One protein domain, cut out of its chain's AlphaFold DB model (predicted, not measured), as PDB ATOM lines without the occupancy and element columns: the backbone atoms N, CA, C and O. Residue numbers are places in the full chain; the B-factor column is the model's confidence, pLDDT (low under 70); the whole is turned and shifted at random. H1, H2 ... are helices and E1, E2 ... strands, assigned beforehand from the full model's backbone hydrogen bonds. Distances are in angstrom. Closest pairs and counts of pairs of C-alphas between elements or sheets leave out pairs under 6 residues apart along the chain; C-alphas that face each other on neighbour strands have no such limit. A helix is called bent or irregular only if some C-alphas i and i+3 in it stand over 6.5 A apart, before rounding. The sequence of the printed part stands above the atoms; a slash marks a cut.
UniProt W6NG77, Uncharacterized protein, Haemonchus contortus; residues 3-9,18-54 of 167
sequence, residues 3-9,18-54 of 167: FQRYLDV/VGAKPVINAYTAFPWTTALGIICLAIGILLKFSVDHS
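Overview. This is residues 3 to 9 and 18 to 54 of the 167 residues of an uncharacterized protein of Haemonchus contortus (UniProt W6NG77). One long, unbent helix, H1, sticks out as a free arm from a small ribbon of two antiparallel strands, E1 and E2. The chain turns a corner between E2 and H1, and the helix makes most of the length. The printed part has 44 residues, with two named strands and one named helix in the order E1, E2, H1, and its class is mixed, helices and strands. It is extended, with a radius of gyration of the C-alphas of 18.3 A, and the C-alphas span 61 by 20 by 7 A.

Along the chain. Find C-alpha 3 at (286.952, 265.901, 245.738); there E1 begins, residues 3 to 6, 8.9 A from first to last C-alpha. Beyond the cut, look for E2, residues 19 to 23, which is 12.6 A long. Then find C-alpha 26 at (272.782, 267.017, 247.670); from there H1, residues 26 to 52, runs 38.3 A to C-alpha 52 at (270.035, 269.125, 285.798). H1 is neither bent nor irregular, but only just: C-alphas 28 and 31 are 6.3 A apart.

Arrangement. E1 and E2 are antiparallel neighbours, with 136 degrees between their directions. Look at C-alphas 3 and 22, which face each other at 5.0 A. N 6 and O 19 are within hydrogen-bond range at 3.2 A, as are N 21 and O 4 at 3.3 A. A tight link of 2 residues joins E2 to H1. E1 and H1 are apart. In H1, 21 of 23 O i to N i+4 pairs are within hydrogen-bond range.

Size, cuts and confidence. The two C-alphas farthest apart, those of Val 9 and His 53, are 60.6 A from each other. Residues 25 to 54 stand free, of which 26 to 52 belong to H1. Residues 10 to 17 are not printed, and C-alphas 9 and 18 are 11.0 A apart across the cut. In the B-factor column you will find pLDDT under 70 at residues 3 to 9 and residue 19.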
ATOM      1  N   PHE A   3     285.934 265.000 246.260       54.47
ATOM      2  CA  PHE A   3     286.952 265.901 245.738       54.47
ATOM      3  C   PHE A   3     287.248 265.505 244.301       54.47
ATOM      4  O   PHE A   3     287.772 264.420 244.046       54.47
ATOM      5  N   GLN A   4     286.919 266.382 243.359       52.00
ATOM      6  CA  GLN A   4     287.390 266.212 241.995       52.00
ATOM      7  C   GLN A   4     288.846 266.684 241.970       52.00
ATOM      8  O   GLN A   4     289.128 267.838 242.305       52.00
ATOM      9  N   ARG A   5     289.785 265.784 241.644       52.28
ATOM     10  CA  ARG A   5     291.176 266.187 241.394       52.28
ATOM     11  C   ARG A   5     291.174 267.059 240.148       52.28
ATOM     12  O   ARG A   5     290.692 266.621 239.105       52.28
ATOM     13  N   TYR A   6     291.696 268.269 240.269       53.50
ATOM     14  CA  TYR A   6     291.885 269.157 239.133       53.50
ATOM     15  C   TYR A   6     293.384 269.400 238.948       53.50
ATOM     16  O   TYR A   6     294.122 269.534 239.923       53.50
ATOM     17  N   LEU A   7     293.832 269.366 237.695       52.88
ATOM     18  CA  LEU A   7     295.177 269.758 237.290       52.88
ATOM     19  C   LEU A   7     295.034 271.109 236.594       52.88
ATOM     20  O   LEU A   7     294.588 271.151 235.448       52.88
ATOM     21  N   ASP A   8     295.394 272.190 237.277       50.28
ATOM     22  CA  ASP A   8     295.557 273.488 236.626       50.28
ATOM     23  C   ASP A   8     296.804 273.413 235.725       50.28
ATOM     24  O   ASP A   8     297.919 273.170 236.191       50.28
ATOM     25  N   VAL A   9     296.612 273.529 234.407       50.81
ATOM     26  CA  VAL A   9     297.709 273.649 233.435       50.81
ATOM     27  C   VAL A   9     297.969 275.138 233.232       50.81
ATOM     28  O   VAL A   9     297.323 275.772 232.400       50.81
ATOM     29  N   VAL A  18     298.866 269.657 243.434       73.81
ATOM     30  CA  VAL A  18     297.643 268.853 243.284       73.81
ATOM     31  C   VAL A  18     296.517 269.542 244.052       73.81
ATOM     32  O   VAL A  18     296.484 269.492 245.279       73.81
ATOM     33  N   GLY A  19     295.599 270.183 243.328       66.19
ATOM     34  CA  GLY A  19     294.427 270.844 243.895       66.19
ATOM     35  C   GLY A  19     293.229 269.902 244.018       66.19
ATOM     36  O   GLY A  19     292.940 269.097 243.127       66.19
ATOM     37  N   ALA A  20     292.502 270.006 245.128       77.12
ATOM     38  CA  ALA A  20     291.249 269.296 245.345       77.12
ATOM     39  C   ALA A  20     290.114 270.318 245.461       77.12
ATOM     40  O   ALA A  20     290.048 271.065 246.435       77.12
ATOM     41  N   LYS A  21     289.209 270.356 244.474       75.12
ATOM     42  CA  LYS A  21     288.038 271.240 244.522       75.12
ATOM     43  C   LYS A  21     286.865 270.497 245.169       75.12
ATOM     44  O   LYS A  21     286.446 269.467 244.629       75.12
ATOM     45  N   PRO A  22     286.324 270.972 246.306       73.06
ATOM     46  CA  PRO A  22     285.133 270.374 246.885       73.06
ATOM     47  C   PRO A  22     283.925 270.710 246.006       73.06
ATOM     48  O   PRO A  22     283.643 271.876 245.733       73.06
ATOM     49  N   VAL A  23     283.205 269.682 245.560       79.88
ATOM     50  CA  VAL A  23     281.934 269.840 244.844       79.88
ATOM     51  C   VAL A  23     280.813 269.457 245.803       79.88
ATOM     52  O   VAL A  23     280.771 268.331 246.303       79.88
ATOM     53  N   ILE A  24     279.931 270.412 246.102       79.81
ATOM     54  CA  ILE A  24     278.829 270.216 247.049       79.81
ATOM     55  C   ILE A  24     277.592 269.782 246.264       79.81
ATOM     56  O   ILE A  24     276.937 270.595 245.623       79.81
ATOM     57  N   ASN A  25     277.266 268.494 246.349       83.69
ATOM     58  CA  ASN A  25     276.039 267.917 245.798       83.69
ATOM     59  C   ASN A  25     275.105 267.474 246.931       83.69
ATOM     60  O   ASN A  25     275.584 267.087 248.000       83.69
ATOM     61  N   ALA A  26     273.790 267.436 246.682       84.25
ATOM     62  CA  ALA A  26     272.782 267.017 247.670       84.25
ATOM     63  C   ALA A  26     273.100 265.645 248.301       84.25
ATOM     64  O   ALA A  26     273.070 265.499 249.521       84.25
ATOM     65  N   TYR A  27     273.541 264.683 247.484       83.69
ATOM     66  CA  TYR A  27     273.974 263.351 247.926       83.69
ATOM     67  C   TYR A  27     275.183 263.357 248.873       83.69
ATOM     68  O   TYR A  27     275.349 262.442 249.670       83.69
ATOM     69  N   THR A  28     276.042 264.375 248.792       81.94
ATOM     70  CA  THR A  28     277.237 264.501 249.643       81.94
ATOM     71  C   THR A  28     277.020 265.403 250.853       81.94
ATOM     72  O   THR A  28     277.684 265.212 251.868       81.94
ATOM     73  N   ALA A  29     276.113 266.376 250.744       87.19
ATOM     74  CA  ALA A  29     275.821 267.342 251.793       87.19
ATOM     75  C   ALA A  29     274.908 266.736 252.863       87.19
ATOM     76  O   ALA A  29     275.233 266.817 254.044       87.19
ATOM     77  N   PHE A  30     273.833 266.056 252.447       89.88
ATOM     78  CA  PHE A  30     272.846 265.455 253.343       89.88
ATOM     79  C   PHE A  30     273.459 264.540 254.422       89.88
ATOM     80  O   PHE A  30     273.272 264.837 255.601       89.88
ATOM     81  N   PRO A  31     274.260 263.503 254.094       91.00
ATOM     82  CA  PRO A  31     274.830 262.627 255.121       91.00
ATOM     83  C   PRO A  31     275.761 263.373 256.082       91.00
ATOM     84  O   PRO A  31     275.831 263.032 257.260       91.00
ATOM     85  N   TRP A  32     276.447 264.416 255.607       90.50
ATOM     86  CA  TRP A  32     277.330 265.227 256.441       90.50
ATOM     87  C   TRP A  32     276.581 266.129 257.406       90.50
ATOM     88  O   TRP A  32     276.916 266.174 258.589       90.50
ATOM     89  N   THR A  33     275.513 266.766 256.940       92.06
ATOM     90  CA  THR A  33     274.635 267.538 257.816       92.06
ATOM     91  C   THR A  33     273.910 266.645 258.820       92.06
ATOM     92  O   THR A  33     273.808 267.011 259.987       92.06
ATOM     93  N   THR A  34     273.470 265.448 258.416       94.12
ATOM     94  CA  THR A  34     272.807 264.497 259.321       94.12
ATOM     95  C   THR A  34     273.773 263.967 260.380       94.12
ATOM     96  O   THR A  34     273.415 263.926 261.553       94.12
ATOM     97  N   ALA A  35     275.008 263.618 260.003       95.94
ATOM     98  CA  ALA A  35     276.024 263.157 260.949       95.94
ATOM     99  C   ALA A  35     276.370 264.234 261.989       95.94
ATOM    100  O   ALA A  35     276.371 263.952 263.186       95.94
ATOM    101  N   LEU A  36     276.593 265.477 261.548       96.56
ATOM    102  CA  LEU A  36     276.835 266.600 262.456       96.56
ATOM    103  C   LEU A  36     275.634 266.840 263.380       96.56
ATOM    104  O   LEU A  36     275.818 267.029 264.579       96.56
ATOM    105  N   GLY A  37     274.412 266.763 262.847       98.00
ATOM    106  CA  GLY A  37     273.186 266.890 263.632       98.00
ATOM    107  C   GLY A  37     273.089 265.848 264.747       98.00
ATOM    108  O   GLY A  37     272.828 266.205 265.891       98.00
ATOM    109  N   ILE A  38     273.371 264.576 264.449       97.81
ATOM    110  CA  ILE A  38     273.370 263.495 265.448       97.81
ATOM    111  C   ILE A  38     274.414 263.756 266.542       97.81
ATOM    112  O   ILE A  38     274.119 263.586 267.725       97.81
ATOM    113  N   ILE A  39     275.614 264.210 266.169       98.00
ATOM    114  CA  ILE A  39     276.681 264.534 267.127       98.00
ATOM    115  C   ILE A  39     276.264 265.700 268.033       98.00
ATOM    116  O   ILE A  39     276.371 265.598 269.253       98.00
ATOM    117  N   CYS A  40     275.743 266.788 267.461       98.06
ATOM    118  CA  CYS A  40     275.267 267.936 268.232       98.06
ATOM    119  C   CYS A  40     274.108 267.564 269.167       98.06
ATOM    120  O   CYS A  40     274.075 268.041 270.299       98.06
ATOM    121  N   LEU A  41     273.193 266.689 268.733       98.12
ATOM    122  CA  LEU A  41     272.110 266.180 269.577       98.12
ATOM    123  C   LEU A  41     272.647 265.367 270.757       98.12
ATOM    124  O   LEU A  41     272.226 265.593 271.887       98.12
ATOM    125  N   ALA A  42     273.604 264.468 270.517       97.81
ATOM    126  CA  ALA A  42     274.225 263.685 271.583       97.81
ATOM    127  C   ALA A  42     274.920 264.589 272.616       97.81
ATOM    128  O   ALA A  42     274.704 264.434 273.815       97.81
ATOM    129  N   ILE A  43     275.690 265.580 272.155       98.00
ATOM    130  CA  ILE A  43     276.342 266.561 273.034       98.00
ATOM    131  C   ILE A  43     275.298 267.381 273.802       98.00
ATOM    132  O   ILE A  43     275.433 267.559 275.008       98.00
ATOM    133  N   GLY A  44     274.234 267.842 273.139       98.19
ATOM    134  CA  GLY A  44     273.160 268.605 273.777       98.19
ATOM    135  C   GLY A  44     272.454 267.826 274.889       98.19
ATOM    136  O   GLY A  44     272.221 268.377 275.964       98.19
ATOM    137  N   ILE A  45     272.174 266.536 274.668       97.56
ATOM    138  CA  ILE A  45     271.581 265.646 275.680       97.56
ATOM    139  C   ILE A  45     272.526 265.481 276.875       97.56
ATOM    140  O   ILE A  45     272.093 265.613 278.018       97.56
ATOM    141  N   LEU A  46     273.816 265.241 276.620       97.06
ATOM    142  CA  LEU A  46     274.820 265.106 277.678       97.06
ATOM    143  C   LEU A  46     274.947 266.390 278.510       97.06
ATOM    144  O   LEU A  46     274.918 266.325 279.736       97.06
ATOM    145  N   LEU A  47     275.022 267.555 277.860       96.88
ATOM    146  CA  LEU A  47     275.092 268.847 278.547       96.88
ATOM    147  C   LEU A  47     273.834 269.121 279.378       96.88
ATOM    148  O   LEU A  47     273.947 269.593 280.506       96.88
ATOM    149  N   LYS A  48     272.642 268.793 278.859       96.69
ATOM    150  CA  LYS A  48     271.386 268.966 279.601       96.69
ATOM    151  C   LYS A  48     271.370 268.131 280.877       96.69
ATOM    152  O   LYS A  48     271.029 268.650 281.934       96.69
ATOM    153  N   PHE A  49     271.794 266.873 280.779       95.75
ATOM    154  CA  PHE A  49     271.923 265.990 281.933       95.75
ATOM    155  C   PHE A  49     272.895 266.554 282.980       95.75
ATOM    156  O   PHE A  49     272.605 266.521 284.171       95.75
ATOM    157  N   SER A  50     274.027 267.128 282.554       92.81
ATOM    158  CA  SER A  50     274.977 267.762 283.477       92.81
ATOM    159  C   SER A  50     274.402 268.985 284.198       92.81
ATOM    160  O   SER A  50     274.687 269.167 285.378       92.81
ATOM    161  N   VAL A  51     273.595 269.807 283.519       92.81
ATOM    162  CA  VAL A  51     272.957 270.990 284.126       92.81
ATOM    163  C   VAL A  51     271.913 270.582 285.165       92.81
ATOM    164  O   VAL A  51     271.897 271.145 286.255       92.81
ATOM    165  N   ASP A  52     271.096 269.568 284.879       90.44
ATOM    166  CA  ASP A  52     270.035 269.125 285.798       90.44
ATOM    167  C   ASP A  52     270.577 268.501 287.091       90.44
ATOM    168  O   ASP A  52     269.903 268.510 288.115       90.44
ATOM    169  N   HIS A  53     271.805 267.980 287.056       88.12
ATOM    170  CA  HIS A  53     272.500 267.465 288.235       88.12
ATOM    171  C   HIS A  53     273.284 268.529 289.012       88.12
ATOM    172  O   HIS A  53     273.773 268.238 290.107       88.12
ATOM    173  N   SER A  54     273.444 269.738 288.470       87.94
ATOM    174  CA  SER A  54     274.135 270.815 289.176       87.94
ATOM    175  C   SER A  54     273.198 271.474 290.188       87.94
ATOM    176  O   SER A  54     272.125 271.952 289.837       87.94
TER     177      SER A  54